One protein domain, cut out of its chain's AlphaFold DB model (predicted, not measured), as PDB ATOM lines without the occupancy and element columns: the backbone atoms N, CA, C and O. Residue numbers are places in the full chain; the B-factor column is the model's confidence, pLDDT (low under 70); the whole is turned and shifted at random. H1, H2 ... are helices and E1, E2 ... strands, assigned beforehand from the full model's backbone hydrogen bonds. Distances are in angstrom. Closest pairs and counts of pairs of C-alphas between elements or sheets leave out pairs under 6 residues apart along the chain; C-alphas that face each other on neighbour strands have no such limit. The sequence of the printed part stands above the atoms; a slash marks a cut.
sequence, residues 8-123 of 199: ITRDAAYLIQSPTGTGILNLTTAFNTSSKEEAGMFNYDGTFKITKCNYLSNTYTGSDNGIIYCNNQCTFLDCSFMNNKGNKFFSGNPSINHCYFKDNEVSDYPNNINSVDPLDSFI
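This is residues 8 to 123 of the 199 residues of an uncharacterized protein of Trichomonas vaginalis (UniProt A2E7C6). Little of this model is regular structure, yet its backbone winds in stacked turns, a three-sided solenoid walled by the parallel sheets E1 E4 E7, E2 E5 E8 E10 and E3 E6 E9 E11, strands in those orders. A tail after E11 ends in H1. Of 116 printed residues, 45 are in eleven strands, then one helix: mostly strand, compact, radius of gyration of the C-alphas 12.8 A, spans 32 by 32 by 25 A.

Find C-alpha 14 at (227.369, 237.565, 246.662), where E1, residues 14 to 17, begins. Then come E2, 22 to 25; E3, 29 to 31; E4, 41 to 44; E5, 47 to 51, 13.2 A long; E6, 53 to 56; E7, 68 to 70; E8, 73 to 77, 13.1 A long; E9, 80 to 82; E10, 95 to 97; E11, 100 to 102. H1, 119 to 122, ends at C-alpha 122, (240.407, 255.847, 243.414).

Look between E1 and E4: N 42 and O 14, 2.9 A apart, are within hydrogen-bond range, as are N 50 and O 75 of E5 and E8, 2.8 A. E5 runs on into E6 at 75 degrees. H1, too short for an O i to N i+4 pair, only grazes the sheet E3 E6 E9 E11; C-alphas 119 and 80 are its closest to E9, 6.1 A.

The farthest C-alphas, Thr 20 and Asp 103, are 36.2 A apart. The printed part has no cut. Links E6 to E7, E9 to E10 and E11 to H1 are long. Confidence is under 70 in 29 residues, among them 109 to 123.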
ATOM      1  N   ILE A   8     228.802 230.014 237.586       61.56
ATOM      2  CA  ILE A   8     228.016 229.746 238.784       61.56
ATOM      3  C   ILE A   8     226.540 229.929 238.437       61.56
ATOM      4  O   ILE A   8     226.120 230.924 237.850       61.56
ATOM      5  N   THR A   9     225.724 228.948 238.807       67.25
ATOM      6  CA  THR A   9     224.311 228.917 238.424       67.25
ATOM      7  C   THR A   9     223.493 230.032 239.096       67.25
ATOM      8  O   THR A   9     222.659 230.651 238.430       67.25
ATOM      9  N   ARG A  10     223.754 230.333 240.381       64.88
ATOM     10  CA  ARG A  10     223.014 231.312 241.209       64.88
ATOM     11  C   ARG A  10     223.950 232.162 242.074       64.88
ATOM     12  O   ARG A  10     224.929 231.634 242.587       64.88
ATOM     13  N   ASP A  11     223.627 233.446 242.236       69.88
ATOM     14  CA  ASP A  11     224.270 234.414 243.148       69.88
ATOM     15  C   ASP A  11     225.801 234.422 243.102       69.88
ATOM     16  O   ASP A  11     226.501 234.342 244.111       69.88
ATOM     17  N   ALA A  12     226.319 234.504 241.882       64.38
ATOM     18  CA  ALA A  12     227.690 234.150 241.553       64.38
ATOM     19  C   ALA A  12     228.780 235.031 242.206       64.38
ATOM     20  O   ALA A  12     229.908 234.574 242.390       64.38
ATOM     21  N   ALA A  13     228.452 236.254 242.628       73.25
ATOM     22  CA  ALA A  13     229.349 237.117 243.388       73.25
ATOM     23  C   ALA A  13     229.033 237.140 244.890       73.25
ATOM     24  O   ALA A  13     229.928 236.895 245.699       73.25
ATOM     25  N   TYR A  14     227.801 237.496 245.266       74.31
ATOM     26  CA  TYR A  14     227.369 237.565 246.662       74.31
ATOM     27  C   TYR A  14     225.840 237.526 246.800       74.31
ATOM     28  O   TYR A  14     225.113 237.965 245.907       74.31
ATOM     29  N   LEU A  15     225.388 237.109 247.987       77.06
ATOM     30  CA  LEU A  15     224.013 237.213 248.472       77.06
ATOM     31  C   LEU A  15     224.011 237.934 249.830       77.06
ATOM     32  O   LEU A  15     224.638 237.468 250.781       77.06
ATOM     33  N   ILE A  16     223.303 239.061 249.927       74.75
ATOM     34  CA  ILE A  16     222.983 239.716 251.203       74.75
ATOM     35  C   ILE A  16     221.463 239.724 251.349       74.75
ATOM     36  O   ILE A  16     220.754 240.241 250.485       74.75
ATOM     37  N   GLN A  17     220.968 239.160 252.449       79.06
ATOM     38  CA  GLN A  17     219.545 238.920 252.661       79.06
ATOM     39  C   GLN A  17     219.074 239.443 254.020       79.06
ATOM     40  O   GLN A  17     219.726 239.210 255.036       79.06
ATOM     41  N   SER A  18     217.919 240.116 254.024       79.62
ATOM     42  CA  SER A  18     217.121 240.430 255.218       79.62
ATOM     43  C   SER A  18     217.888 241.105 256.364       79.62
ATOM     44  O   SER A  18     217.820 240.638 257.506       79.62
ATOM     45  N   PRO A  19     218.623 242.213 256.118       77.44
ATOM     46  CA  PRO A  19     219.255 242.950 257.200       77.44
ATOM     47  C   PRO A  19     218.188 243.553 258.129       77.44
ATOM     48  O   PRO A  19     217.204 244.137 257.681       77.44
ATOM     49  N   THR A  20     218.412 243.487 259.441       80.69
ATOM     50  CA  THR A  20     217.549 244.140 260.449       80.69
ATOM     51  C   THR A  20     217.710 245.668 260.486       80.69
ATOM     52  O   THR A  20     216.978 246.353 261.198       80.69
ATOM     53  N   GLY A  21     218.654 246.209 259.710       80.50
ATOM     54  CA  GLY A  21     218.921 247.633 259.519       80.50
ATOM     55  C   GLY A  21     219.375 247.923 258.083       80.50
ATOM     56  O   GLY A  21     219.061 247.174 257.161       80.50
ATOM     57  N   THR A  22     220.132 249.000 257.867       79.56
ATOM     58  CA  THR A  22     220.699 249.280 256.537       79.56
ATOM     59  C   THR A  22     221.905 248.381 256.276       79.56
ATOM     60  O   THR A  22     222.921 248.492 256.959       79.56
ATOM     61  N   GLY A  23     221.820 247.523 255.259       74.00
ATOM     62  CA  GLY A  23     222.983 246.817 254.728       74.00
ATOM     63  C   GLY A  23     223.897 247.812 254.018       74.00
ATOM     64  O   GLY A  23     223.475 248.463 253.065       74.00
ATOM     65  N   ILE A  24     225.136 247.968 254.481       72.62
ATOM     66  CA  ILE A  24     226.113 248.869 253.858       72.62
ATOM     67  C   ILE A  24     227.180 248.025 253.174       72.62
ATOM     68  O   ILE A  24     227.878 247.255 253.830       72.62
ATOM     69  N   LEU A  25     227.330 248.212 251.866       72.94
ATOM     70  CA  LEU A  25     228.415 247.645 251.083       72.94
ATOM     71  C   LEU A  25     229.316 248.790 250.622       72.94
ATOM     72  O   LEU A  25     228.980 249.515 249.694       72.94
ATOM     73  N   ASN A  26     230.449 248.976 251.293       65.75
ATOM     74  CA  ASN A  26     231.465 249.958 250.917       65.75
ATOM     75  C   ASN A  26     232.762 249.219 250.611       65.75
ATOM     76  O   ASN A  26     233.710 249.222 251.396       65.75
ATOM     77  N   LEU A  27     232.741 248.485 249.507       60.38
ATOM     78  CA  LEU A  27     233.889 247.733 249.060       60.38
ATOM     79  C   LEU A  27     234.541 248.554 247.959       60.38
ATOM     80  O   LEU A  27     234.012 248.624 246.856       60.38
ATOM     81  N   THR A  28     235.701 249.147 248.234       60.75
ATOM     82  CA  THR A  28     236.633 249.565 247.179       60.75
ATOM     83  C   THR A  28     237.105 248.300 246.452       60.75
ATOM     84  O   THR A  28     238.163 247.757 246.753       60.75
ATOM     85  N   THR A  29     236.257 247.696 245.626       60.75
ATOM     86  CA  THR A  29     236.432 246.341 245.082       60.75
ATOM     87  C   THR A  29     235.735 246.249 243.731       60.75
ATOM     88  O   THR A  29     234.692 246.869 243.522       60.75
ATOM     89  N   ALA A  30     236.313 245.467 242.812       65.62
ATOM     90  CA  ALA A  30     235.620 245.054 241.596       65.62
ATOM     91  C   ALA A  30     234.892 243.722 241.762       65.62
ATOM     92  O   ALA A  30     235.403 242.785 242.388       65.62
ATOM     93  N   PHE A  31     233.738 243.644 241.112       68.50
ATOM     94  CA  PHE A  31     232.991 242.425 240.861       68.50
ATOM     95  C   PHE A  31     233.083 242.078 239.379       68.50
ATOM     96  O   PHE A  31     232.773 242.920 238.531       68.50
ATOM     97  N   ASN A  32     233.503 240.845 239.106       66.56
ATOM     98  CA  ASN A  32     233.409 240.195 237.809       66.56
ATOM     99  C   ASN A  32     232.744 238.837 238.039       66.56
ATOM    100  O   ASN A  32     233.269 238.013 238.786       66.56
ATOM    101  N   THR A  33     231.564 238.638 237.468       69.75
ATOM    102  CA  THR A  33     230.765 237.444 237.708       69.75
ATOM    103  C   THR A  33     229.985 237.020 236.475       69.75
ATOM    104  O   THR A  33     229.534 237.860 235.700       69.75
ATOM    105  N   SER A  34     229.770 235.713 236.328       71.38
ATOM    106  CA  SER A  34     228.905 235.128 235.305       71.38
ATOM    107  C   SER A  34     227.820 234.273 235.958       71.38
ATOM    108  O   SER A  34     228.144 233.417 236.782       71.38
ATOM    109  N   SER A  35     226.544 234.491 235.619       72.38
ATOM    110  CA  SER A  35     225.456 233.628 236.097       72.38
ATOM    111  C   SER A  35     224.322 233.404 235.097       72.38
ATOM    112  O   SER A  35     224.114 234.180 234.160       72.38
ATOM    113  N   LYS A  36     223.604 232.286 235.285       73.50
ATOM    114  CA  LYS A  36     222.621 231.768 234.317       73.50
ATOM    115  C   LYS A  36     221.176 231.738 234.825       73.50
ATOM    116  O   LYS A  36     220.282 231.824 233.993       73.50
ATOM    117  N   GLU A  37     220.928 231.628 236.134       71.94
ATOM    118  CA  GLU A  37     219.558 231.503 236.669       71.94
ATOM    119  C   GLU A  37     219.094 232.751 237.428       71.94
ATOM    120  O   GLU A  37     218.189 233.437 236.960       71.94
ATOM    121  N   GLU A  38     219.701 233.088 238.570       73.31
ATOM    122  CA  GLU A  38     219.121 234.104 239.469       73.31
ATOM    123  C   GLU A  38     219.673 235.512 239.260       73.31
ATOM    124  O   GLU A  38     218.991 236.330 238.662       73.31
ATOM    125  N   ALA A  39     220.886 235.816 239.703       71.81
ATOM    126  CA  ALA A  39     221.569 237.067 239.383       71.81
ATOM    127  C   ALA A  39     223.078 236.882 239.529       71.81
ATOM    128  O   ALA A  39     223.556 235.855 240.017       71.81
ATOM    129  N   GLY A  40     223.862 237.850 239.063       69.44
ATOM    130  CA  GLY A  40     225.280 237.909 239.408       69.44
ATOM    131  C   GLY A  40     225.457 238.264 240.884       69.44
ATOM    132  O   GLY A  40     226.313 237.711 241.564       69.44
ATOM    133  N   MET A  41     224.618 239.165 241.396       80.00
ATOM    134  CA  MET A  41     224.661 239.681 242.767       80.00
ATOM    135  C   MET A  41     223.247 239.840 243.306       80.00
ATOM    136  O   MET A  41     222.386 240.348 242.589       80.00
ATOM    137  N   PHE A  42     223.014 239.472 244.565       82.12
ATOM    138  CA  PHE A  42     221.665 239.395 245.114       82.12
ATOM    139  C   PHE A  42     221.526 240.193 246.417       82.12
ATOM    140  O   PHE A  42     222.155 239.887 247.429       82.12
ATOM    141  N   ASN A  43     220.699 241.242 246.387       81.75
ATOM    142  CA  ASN A  43     220.368 242.087 247.534       81.75
ATOM    143  C   ASN A  43     218.873 241.909 247.850       81.75
ATOM    144  O   ASN A  43     218.004 242.550 247.244       81.75
ATOM    145  N   TYR A  44     218.566 240.988 248.765       82.81
ATOM    146  CA  TYR A  44     217.196 240.567 249.053       82.81
ATOM    147  C   TYR A  44     216.636 241.216 250.307       82.81
ATOM    148  O   TYR A  44     217.255 241.168 251.366       82.81
ATOM    149  N   ASP A  45     215.415 241.730 250.175       79.81
ATOM    150  CA  ASP A  45     214.550 242.160 251.270       79.81
ATOM    151  C   ASP A  45     215.242 243.036 252.326       79.81
ATOM    152  O   ASP A  45     215.611 242.584 253.400       79.81
ATOM    153  N   GLY A  46     215.448 244.315 252.017       81.31
ATOM    154  CA  GLY A  46     216.059 245.251 252.955       81.31
ATOM    155  C   GLY A  46     216.385 246.595 252.322       81.31
ATOM    156  O   GLY A  46     216.099 246.836 251.147       81.31
ATOM    157  N   THR A  47     216.992 247.477 253.116       87.00
ATOM    158  CA  THR A  47     217.576 248.726 252.614       87.00
ATOM    159  C   THR A  47     219.077 248.539 252.456       87.00
ATOM    160  O   THR A  47     219.769 248.269 253.437       87.00
ATOM    161  N   PHE A  48     219.579 248.713 251.239       86.94
ATOM    162  CA  PHE A  48     220.979 248.522 250.889       86.94
ATOM    163  C   PHE A  48     221.590 249.827 250.394       86.94
ATOM    164  O   PHE A  48     221.064 250.470 249.486       86.94
ATOM    165  N   LYS A  49     222.729 250.208 250.972       87.94
ATOM    166  CA  LYS A  49     223.551 251.324 250.509       87.94
ATOM    167  C   LYS A  49     224.883 250.781 250.013       87.94
ATOM    168  O   LYS A  49     225.704 250.324 250.804       87.94
ATOM    169  N   ILE A  50     225.075 250.844 248.707       86.94
ATOM    170  CA  ILE A  50     226.212 250.290 247.989       86.94
ATOM    171  C   ILE A  50     227.026 251.460 247.454       86.94
ATOM    172  O   ILE A  50     226.509 252.283 246.699       86.94
ATOM    173  N   THR A  51     228.276 251.582 247.889       84.94
ATOM    174  CA  THR A  51     229.109 252.738 247.562       84.94
ATOM    175  C   THR A  51     230.495 252.337 247.096       84.94
ATOM    176  O   THR A  51     231.084 251.437 247.691       84.94
ATOM    177  N   LYS A  52     231.053 253.068 246.122       78.19
ATOM    178  CA  LYS A  52     232.456 252.922 245.688       78.19
ATOM    179  C   LYS A  52     232.807 251.545 245.109       78.19
ATOM    180  O   LYS A  52     233.944 251.089 245.236       78.19
ATOM    181  N   CYS A  53     231.838 250.902 244.459       79.44
ATOM    182  CA  CYS A  53     231.990 249.583 243.849       79.44
ATOM    183  C   CYS A  53     232.182 249.685 242.332       79.44
ATOM    184  O   CYS A  53     231.523 250.490 241.675       79.44
ATOM    185  N   ASN A  54     233.001 248.802 241.760       77.94
ATOM    186  CA  ASN A  54     233.108 248.652 240.308       77.94
ATOM    187  C   ASN A  54     232.542 247.302 239.854       77.94
ATOM    188  O   ASN A  54     232.899 246.247 240.370       77.94
ATOM    189  N   TYR A  55     231.673 247.331 238.858       81.88
ATOM    190  CA  TYR A  55     231.039 246.181 238.234       81.88
ATOM    191  C   TYR A  55     231.629 246.039 236.835       81.88
ATOM    192  O   TYR A  55     231.261 246.785 235.926       81.88
ATOM    193  N   LEU A  56     232.595 245.132 236.690       77.88
ATOM    194  CA  LEU A  56     233.417 244.983 235.494       77.88
ATOM    195  C   LEU A  56     233.134 243.650 234.808       77.88
ATOM    196  O   LEU A  56     233.321 242.598 235.411       77.88
ATOM    197  N   SER A  57     232.766 243.690 233.528       79.50
ATOM    198  CA  SER A  57     232.604 242.497 232.682       79.50
ATOM    199  C   SER A  57     231.627 241.440 233.218       79.50
ATOM    200  O   SER A  57     231.734 240.263 232.877       79.50
ATOM    201  N   ASN A  58     230.652 241.838 234.041       80.75
ATOM    202  CA  ASN A  58     229.680 240.897 234.590       80.75
ATOM    203  C   ASN A  58     228.731 240.423 233.494       80.75
ATOM    204  O   ASN A  58     228.242 241.231 232.708       80.75
ATOM    205  N   THR A  59     228.439 239.127 233.469       83.12
ATOM    206  CA  THR A  59     227.557 238.510 232.482       83.12
ATOM    207  C   THR A  59     226.372 237.829 233.163       83.12
ATOM    208  O   THR A  59     226.551 236.998 234.046       83.12
ATOM    209  N   TYR A  60     225.154 238.135 232.725       84.75
ATOM    210  CA  TYR A  60     223.949 237.406 233.118       84.75
ATOM    211  C   TYR A  60     223.196 236.926 231.877       84.75
ATOM    212  O   TYR A  60     222.781 237.736 231.052       84.75
ATOM    213  N   THR A  61     223.017 235.611 231.734       83.31
ATOM    214  CA  THR A  61     222.354 235.014 230.558       83.31
ATOM    215  C   THR A  61     220.949 234.481 230.840       83.31
ATOM    216  O   THR A  61     220.328 233.928 229.934       83.31
ATOM    217  N   GLY A  62     220.454 234.597 232.075       79.12
ATOM    218  CA  GLY A  62     219.090 234.199 232.427       79.12
ATOM    219  C   GLY A  62     218.043 235.198 231.926       79.12
ATOM    220  O   GLY A  62     218.366 236.338 231.595       79.12
ATOM    221  N   SER A  63     216.779 234.779 231.839       81.12
ATOM    222  CA  SER A  63     215.675 235.606 231.316       81.12
ATOM    223  C   SER A  63     214.948 236.434 232.369       81.12
ATOM    224  O   SER A  63     214.325 237.441 232.031       81.12
ATOM    225  N   ASP A  64     215.003 236.004 233.625       80.19
ATOM    226  CA  ASP A  64     214.009 236.410 234.617       80.19
ATOM    227  C   ASP A  64     214.438 237.664 235.385       80.19
ATOM    228  O   ASP A  64     213.592 238.426 235.857       80.19
ATOM    229  N   ASN A  65     215.747 237.914 235.454       85.06
ATOM    230  CA  ASN A  65     216.335 238.963 236.275       85.06
ATOM    231  C   ASN A  65     217.316 239.884 235.523       85.06
ATOM    232  O   ASN A  65     217.476 239.819 234.304       85.06
ATOM    233  N   GLY A  66     217.942 240.802 236.260       87.88
ATOM    234  CA  GLY A  66     219.120 241.551 235.844       87.88
ATOM    235  C   GLY A  66     220.410 240.988 236.433       87.88
ATOM    236  O   GLY A  66     220.405 240.116 237.301       87.88
ATOM    237  N   ILE A  67     221.533 241.545 235.982       88.56
ATOM    238  CA  ILE A  67     222.874 241.243 236.500       88.56
ATOM    239  C   ILE A  67     222.923 241.408 238.029       88.56
ATOM    240  O   ILE A  67     223.590 240.636 238.717       88.56
ATOM    241  N   ILE A  68     222.197 242.391 238.566       88.69
ATOM    242  CA  ILE A  68     222.062 242.645 239.998       88.69
ATOM    243  C   ILE A  68     220.589 242.552 240.393       88.69
ATOM    244  O   ILE A  68     219.745 243.283 239.881       88.69
ATOM    245  N   TYR A  69     220.274 241.703 241.361       88.81
ATOM    246  CA  TYR A  69     218.946 241.635 241.950       88.81
ATOM    247  C   TYR A  69     218.819 242.590 243.140       88.81
ATOM    248  O   TYR A  69     219.634 242.565 244.067       88.81
ATOM    249  N   CYS A  70     217.787 243.432 243.107       87.69
ATOM    250  CA  CYS A  70     217.459 244.441 244.108       87.69
ATOM    251  C   CYS A  70     215.945 244.450 244.371       87.69
ATOM    252  O   CYS A  70     215.197 245.212 243.765       87.69
ATOM    253  N   ASN A  71     215.489 243.612 245.308       81.75
ATOM    254  CA  ASN A  71     214.053 243.456 245.596       81.75
ATOM    255  C   ASN A  71     213.415 244.712 246.226       81.75
ATOM    256  O   ASN A  71     212.259 245.029 245.977       81.75
ATOM    257  N   ASN A  72     214.179 245.423 247.063       81.38
ATOM    258  CA  ASN A  72     213.710 246.554 247.871       81.38
ATOM    259  C   ASN A  72     214.574 247.811 247.616       81.38
ATOM    260  O   ASN A  72     214.999 248.073 246.491       81.38
ATOM    261  N   GLN A  73     214.816 248.636 248.640       87.75
ATOM    262  CA  GLN A  73     215.517 249.912 248.511       87.75
ATOM    263  C   GLN A  73     217.028 249.703 248.373       87.75
ATOM    264  O   GLN A  73     217.753 249.675 249.363       87.75
ATOM    265  N   CYS A  74     217.514 249.598 247.141       90.12
ATOM    266  CA  CYS A  74     218.940 249.674 246.833       90.12
ATOM    267  C   CYS A  74     219.338 251.108 246.459       90.12
ATOM    268  O   CYS A  74     218.680 251.746 245.639       90.12
ATOM    269  N   THR A  75     220.441 251.605 247.016       91.25
ATOM    270  CA  THR A  75     221.094 252.852 246.596       91.25
ATOM    271  C   THR A  75     222.517 252.558 246.148       91.25
ATOM    272  O   THR A  75     223.283 252.003 246.930       91.25
ATOM    273  N   PHE A  76     222.874 252.974 244.937       88.94
ATOM    274  CA  PHE A  76     224.231 252.941 244.398       88.94
ATOM    275  C   PHE A  76     224.787 254.363 244.351       88.94
ATOM    276  O   PHE A  76     224.140 255.264 243.813       88.94
ATOM    277  N   LEU A  77     225.967 254.565 244.933       85.88
ATOM    278  CA  LEU A  77     226.634 255.863 245.010       85.88
ATOM    279  C   LEU A  77     228.120 255.719 244.678       85.88
ATOM    280  O   LEU A  77     228.794 254.883 245.273       85.88
ATOM    281  N   ASP A  78     228.650 256.561 243.797       82.56
ATOM    282  CA  ASP A  78     230.069 256.527 243.418       82.56
ATOM    283  C   ASP A  78     230.491 255.165 242.834       82.56
ATOM    284  O   ASP A  78     231.560 254.670 243.159       82.56
ATOM    285  N   CYS A  79     229.649 254.497 242.040       83.06
ATOM    286  CA  CYS A  79     229.959 253.176 241.470       83.06
ATOM    287  C   CYS A  79     230.302 253.260 239.975       83.06
ATOM    288  O   CYS A  79     229.841 254.170 239.294       83.06
ATOM    289  N   SER A  80     231.021 252.280 239.423       82.19
ATOM    290  CA  SER A  80     231.191 252.157 237.962       82.19
ATOM    291  C   SER A  80     230.642 250.841 237.438       82.19
ATOM    292  O   SER A  80     230.818 249.802 238.061       82.19
ATOM    293  N   PHE A  81     230.035 250.871 236.259       84.62
ATOM    294  CA  PHE A  81     229.510 249.720 235.537       84.62
ATOM    295  C   PHE A  81     230.130 249.711 234.142       84.62
ATOM    296  O   PHE A  81     229.789 250.544 233.298       84.62
ATOM    297  N   MET A  82     231.072 248.800 233.904       81.69
ATOM    298  CA  MET A  82     231.825 248.741 232.656       81.69
ATOM    299  C   MET A  82     231.801 247.348 232.033       81.69
ATOM    300  O   MET A  82     232.032 246.358 232.728       81.69
ATOM    301  N   ASN A  83     231.576 247.279 230.721       78.81
ATOM    302  CA  ASN A  83     231.632 246.041 229.936       78.81
ATOM    303  C   ASN A  83     230.654 244.933 230.382       78.81
ATOM    304  O   ASN A  83     230.890 243.753 230.139       78.81
ATOM    305  N   ASN A  84     229.577 245.272 231.090       83.19
ATOM    306  CA  ASN A  84     228.630 244.276 231.590       83.19
ATOM    307  C   ASN A  84     227.645 243.853 230.499       83.19
ATOM    308  O   ASN A  84     227.193 244.686 229.716       83.19
ATOM    309  N   LYS A  85     227.260 242.579 230.494       87.19
ATOM    310  CA  LYS A  85     226.369 241.974 229.508       87.19
ATOM    311  C   LYS A  85     225.208 241.259 230.182       87.19
ATOM    312  O   LYS A  85     225.400 240.425 231.060       87.19
ATOM    313  N   GLY A  86     223.991 241.516 229.735       87.06
ATOM    314  CA  GLY A  86     222.841 240.737 230.170       87.06
ATOM    315  C   GLY A  86     221.533 241.306 229.672       87.06
ATOM    316  O   GLY A  86     221.508 242.298 228.955       87.06
ATOM    317  N   ASN A  87     220.420 240.692 230.055       86.88
ATOM    318  CA  ASN A  87     219.121 241.235 229.670       86.88
ATOM    319  C   ASN A  87     218.888 242.595 230.325       86.88
ATOM    320  O   ASN A  87     218.460 243.530 229.652       86.88
ATOM    321  N   LYS A  88     219.218 242.714 231.613       88.12
ATOM    322  CA  LYS A  88     219.016 243.930 232.393       88.12
ATOM    323  C   LYS A  88     220.168 244.214 233.342       88.12
ATOM    324  O   LYS A  88     220.830 243.273 233.780       88.12
ATOM    325  N   PHE A  89     220.367 245.472 233.739       88.19
ATOM    326  CA  PHE A  89     221.271 245.758 234.863       88.19
ATOM    327  C   PHE A  89     220.682 245.295 236.188       88.19
ATOM    328  O   PHE A  89     221.339 244.571 236.935       88.19
ATOM    329  N   PHE A  90     219.455 245.724 236.473       89.56
ATOM    330  CA  PHE A  90     218.845 245.568 237.783       89.56
ATOM    331  C   PHE A  90     217.503 244.846 237.674       89.56
ATOM    332  O   PHE A  90     216.630 245.258 236.915       89.56
ATOM    333  N   SER A  91     217.295 243.809 238.483       87.44
ATOM    334  CA  SER A  91     215.934 243.426 238.868       87.44
ATOM    335  C   SER A  91     215.496 244.339 239.997       87.44
ATOM    336  O   SER A  91     215.939 244.154 241.126       87.44
ATOM    337  N   GLY A  92     214.664 245.331 239.688       85.75
ATOM    338  CA  GLY A  92     214.177 246.330 240.640       85.75
ATOM    339  C   GLY A  92     214.510 247.755 240.209       85.75
ATOM    340  O   GLY A  92     215.097 247.976 239.155       85.75
ATOM    341  N   ASN A  93     214.133 248.730 241.037       87.00
ATOM    342  CA  ASN A  93     214.314 250.156 240.747       87.00
ATOM    343  C   ASN A  93     215.250 250.795 241.783       87.00
ATOM    344  O   ASN A  93     214.770 251.448 242.715       87.00
ATOM    345  N   PRO A  94     216.575 250.584 241.682       89.38
ATOM    346  CA  PRO A  94     217.513 251.200 242.606       89.38
ATOM    347  C   PRO A  94     217.594 252.718 242.400       89.38
ATOM    348  O   PRO A  94     217.426 253.232 241.295       89.38
ATOM    349  N   SER A  95     217.938 253.433 243.469       90.00
ATOM    350  CA  SER A  95     218.423 254.808 243.376       90.00
ATOM    351  C   SER A  95     219.886 254.785 242.939       90.00
ATOM    352  O   SER A  95     220.708 254.125 243.573       90.00
ATOM    353  N   ILE A  96     220.221 255.486 241.859       88.25
ATOM    354  CA  ILE A  96     221.576 255.529 241.298       88.25
ATOM    355  C   ILE A  96     222.035 256.982 241.308       88.25
ATOM    356  O   ILE A  96     221.363 257.853 240.759       88.25
ATOM    357  N   ASN A  97     223.175 257.253 241.936       85.88
ATOM    358  CA  ASN A  97     223.735 258.594 242.027       85.88
ATOM    359  C   ASN A  97     225.246 258.560 241.795       85.88
ATOM    360  O   ASN A  97     225.930 257.690 242.323       85.88
ATOM    361  N   HIS A  98     225.760 259.512 241.014       84.38
ATOM    362  CA  HIS A  98     227.195 259.675 240.770       84.38
ATOM    363  C   HIS A  98     227.870 258.360 240.332       84.38
ATOM    364  O   HIS A  98     228.886 257.953 240.879       84.38
ATOM    365  N   CYS A  99     227.246 257.642 239.395       83.69
ATOM    366  CA  CYS A  99     227.746 256.360 238.907       83.69
ATOM    367  C   CYS A  99     228.155 256.459 237.436       83.69
ATOM    368  O   CYS A  99     227.471 257.105 236.643       83.69
ATOM    369  N   TYR A 100     229.240 255.785 237.070       82.56
ATOM    370  CA  TYR A 100     229.757 255.737 235.709       82.56
ATOM    371  C   TYR A 100     229.257 254.504 234.960       82.56
ATOM    372  O   TYR A 100     229.267 253.405 235.506       82.56
ATOM    373  N   PHE A 101     228.872 254.667 233.694       83.81
ATOM    374  CA  PHE A 101     228.466 253.562 232.825       83.81
ATOM    375  C   PHE A 101     229.208 253.642 231.492       83.81
ATOM    376  O   PHE A 101     229.153 254.672 230.820       83.81
ATOM    377  N   LYS A 102     229.871 252.554 231.086       78.06
ATOM    378  CA  LYS A 102     230.576 252.478 229.801       78.06
ATOM    379  C   LYS A 102     230.559 251.073 229.196       78.06
ATOM    380  O   LYS A 102     230.756 250.090 229.900       78.06
ATOM    381  N   ASP A 103     230.346 251.000 227.886       79.06
ATOM    382  CA  ASP A 103     230.468 249.779 227.078       79.06
ATOM    383  C   ASP A 103     229.625 248.590 227.583       79.06
ATOM    384  O   ASP A 103     230.046 247.447 227.491       79.06
ATOM    385  N   ASN A 104     228.431 248.828 228.145       84.19
ATOM    386  CA  ASN A 104     227.568 247.746 228.629       84.19
ATOM    387  C   ASN A 104     226.544 247.311 227.567       84.19
ATOM    388  O   ASN A 104     225.895 248.144 226.930       84.19
ATOM    389  N   GLU A 105     226.345 246.003 227.445       90.06
ATOM    390  CA  GLU A 105     225.376 245.347 226.570       90.06
ATOM    391  C   GLU A 105     224.159 244.879 227.387       90.06
ATOM    392  O   GLU A 105     224.026 243.696 227.709       90.06
ATOM    393  N   VAL A 106     223.272 245.814 227.742       86.56
ATOM    394  CA  VAL A 106     221.993 245.525 228.415       86.56
ATOM    395  C   VAL A 106     220.815 246.194 227.713       86.56
ATOM    396  O   VAL A 106     220.989 247.207 227.035       86.56
ATOM    397  N   SER A 107     219.608 245.643 227.874       79.12
ATOM    398  CA  SER A 107     218.409 246.174 227.206       79.12
ATOM    399  C   SER A 107     217.751 247.353 227.935       79.12
ATOM    400  O   SER A 107     217.072 248.151 227.288       79.12
ATOM    401  N   ASP A 108     217.970 247.510 229.246       73.25
ATOM    402  CA  ASP A 108     217.375 248.567 230.070       73.25
ATOM    403  C   ASP A 108     218.430 249.480 230.715       73.25
ATOM    404  O   ASP A 108     218.857 249.337 231.860       73.25
ATOM    405  N   TYR A 109     218.852 250.501 229.976       69.75
ATOM    406  CA  TYR A 109     219.664 251.546 230.590       69.75
ATOM    407  C   TYR A 109     218.836 252.328 231.626       69.75
ATOM    408  O   TYR A 109     217.715 252.747 231.317       69.75
ATOM    409  N   PRO A 110     219.368 252.565 232.841       67.44
ATOM    410  CA  PRO A 110     218.719 253.438 233.806       67.44
ATOM    411  C   PRO A 110     218.447 254.816 233.190       67.44
ATOM    412  O   PRO A 110     219.323 255.417 232.570       67.44
ATOM    413  N   ASN A 111     217.237 255.342 233.364       53.94
ATOM    414  CA  ASN A 111     216.934 256.718 232.972       53.94
ATOM    415  C   ASN A 111     217.607 257.695 233.959       53.94
ATOM    416  O   ASN A 111     217.620 257.434 235.159       53.94
ATOM    417  N   ASN A 112     218.111 258.838 233.474       52.47
ATOM    418  CA  ASN A 112     218.792 259.893 234.258       52.47
ATOM    419  C   ASN A 112     220.164 259.520 234.852       52.47
ATOM    420  O   ASN A 112     220.449 259.783 236.021       52.47
ATOM    421  N   ILE A 113     221.052 258.957 234.034       60.72
ATOM    422  CA  ILE A 113     222.445 258.727 234.430       60.72
ATOM    423  C   ILE A 113     223.212 260.053 234.357       60.72
ATOM    424  O   ILE A 113     223.619 260.490 233.280       60.72
ATOM    425  N   ASN A 114     223.459 260.678 235.508       54.66
ATOM    426  CA  ASN A 114     224.548 261.648 235.643       54.66
ATOM    427  C   ASN A 114     225.865 260.864 235.649       54.66
ATOM    428  O   ASN A 114     226.405 260.559 236.713       54.66
ATOM    429  N   SER A 115     226.310 260.462 234.455       57.59
ATOM    430  CA  SER A 115     227.560 259.729 234.280       57.59
ATOM    431  C   SER A 115     228.707 260.650 234.667       57.59
ATOM    432  O   SER A 115     228.813 261.759 234.143       57.59
ATOM    433  N   VAL A 116     229.527 260.207 235.609       67.06
ATOM    434  CA  VAL A 116     230.708 260.934 236.093       67.06
ATOM    435  C   VAL A 116     231.975 260.201 235.698       67.06
ATOM    436  O   VAL A 116     231.886 259.125 235.122       67.06
ATOM    437  N   ASP A 117     233.152 260.757 235.965       65.75
ATOM    438  CA  ASP A 117     234.397 260.051 235.656       65.75
ATOM    439  C   ASP A 117     234.438 258.667 236.336       65.75
ATOM    440  O   ASP A 117     233.914 258.508 237.446       65.75
ATOM    441  N   PRO A 118     235.033 257.648 235.683       63.50
ATOM    442  CA  PRO A 118     235.150 256.319 236.264       63.50
ATOM    443  C   PRO A 118     235.823 256.383 237.635       63.50
ATOM    444  O   PRO A 118     236.834 257.064 237.818       63.50
ATOM    445  N   LEU A 119     235.317 255.587 238.583       61.94
ATOM    446  CA  LEU A 119     235.895 255.449 239.925       61.94
ATOM    447  C   LEU A 119     237.341 254.898 239.898       61.94
ATOM    448  O   LEU A 119     238.008 254.864 240.930       61.94
ATOM    449  N   ASP A 120     237.846 254.482 238.732       55.31
ATOM    450  CA  ASP A 120     239.218 254.009 238.510       55.31
ATOM    451  C   ASP A 120     240.291 254.940 239.092       55.31
ATOM    452  O   ASP A 120     241.326 254.457 239.545       55.31
ATOM    453  N   SER A 121     240.049 256.255 239.188       49.53
ATOM    454  CA  SER A 121     241.005 257.176 239.823       49.53
ATOM    455  C   SER A 121     241.238 256.904 241.319       49.53
ATOM    456  O   SER A 121     242.242 257.351 241.871       49.53
ATOM    457  N   PHE A 122     240.325 256.191 241.989       47.66
ATOM    458  CA  PHE A 122     240.407 255.847 243.414       47.66
ATOM    459  C   PHE A 122     240.834 254.398 243.676       47.66
ATOM    460  O   PHE A 122     241.126 254.052 244.822       47.66
ATOM    461  N   ILE A 123     240.874 253.546 242.649       50.25
ATOM    462  CA  ILE A 123     241.154 252.117 242.795       50.25
ATOM    463  C   ILE A 123     242.429 251.766 242.014       50.25
ATOM    464  O   ILE A 123     242.406 251.342 240.867       50.25
TER     465      ILE A 123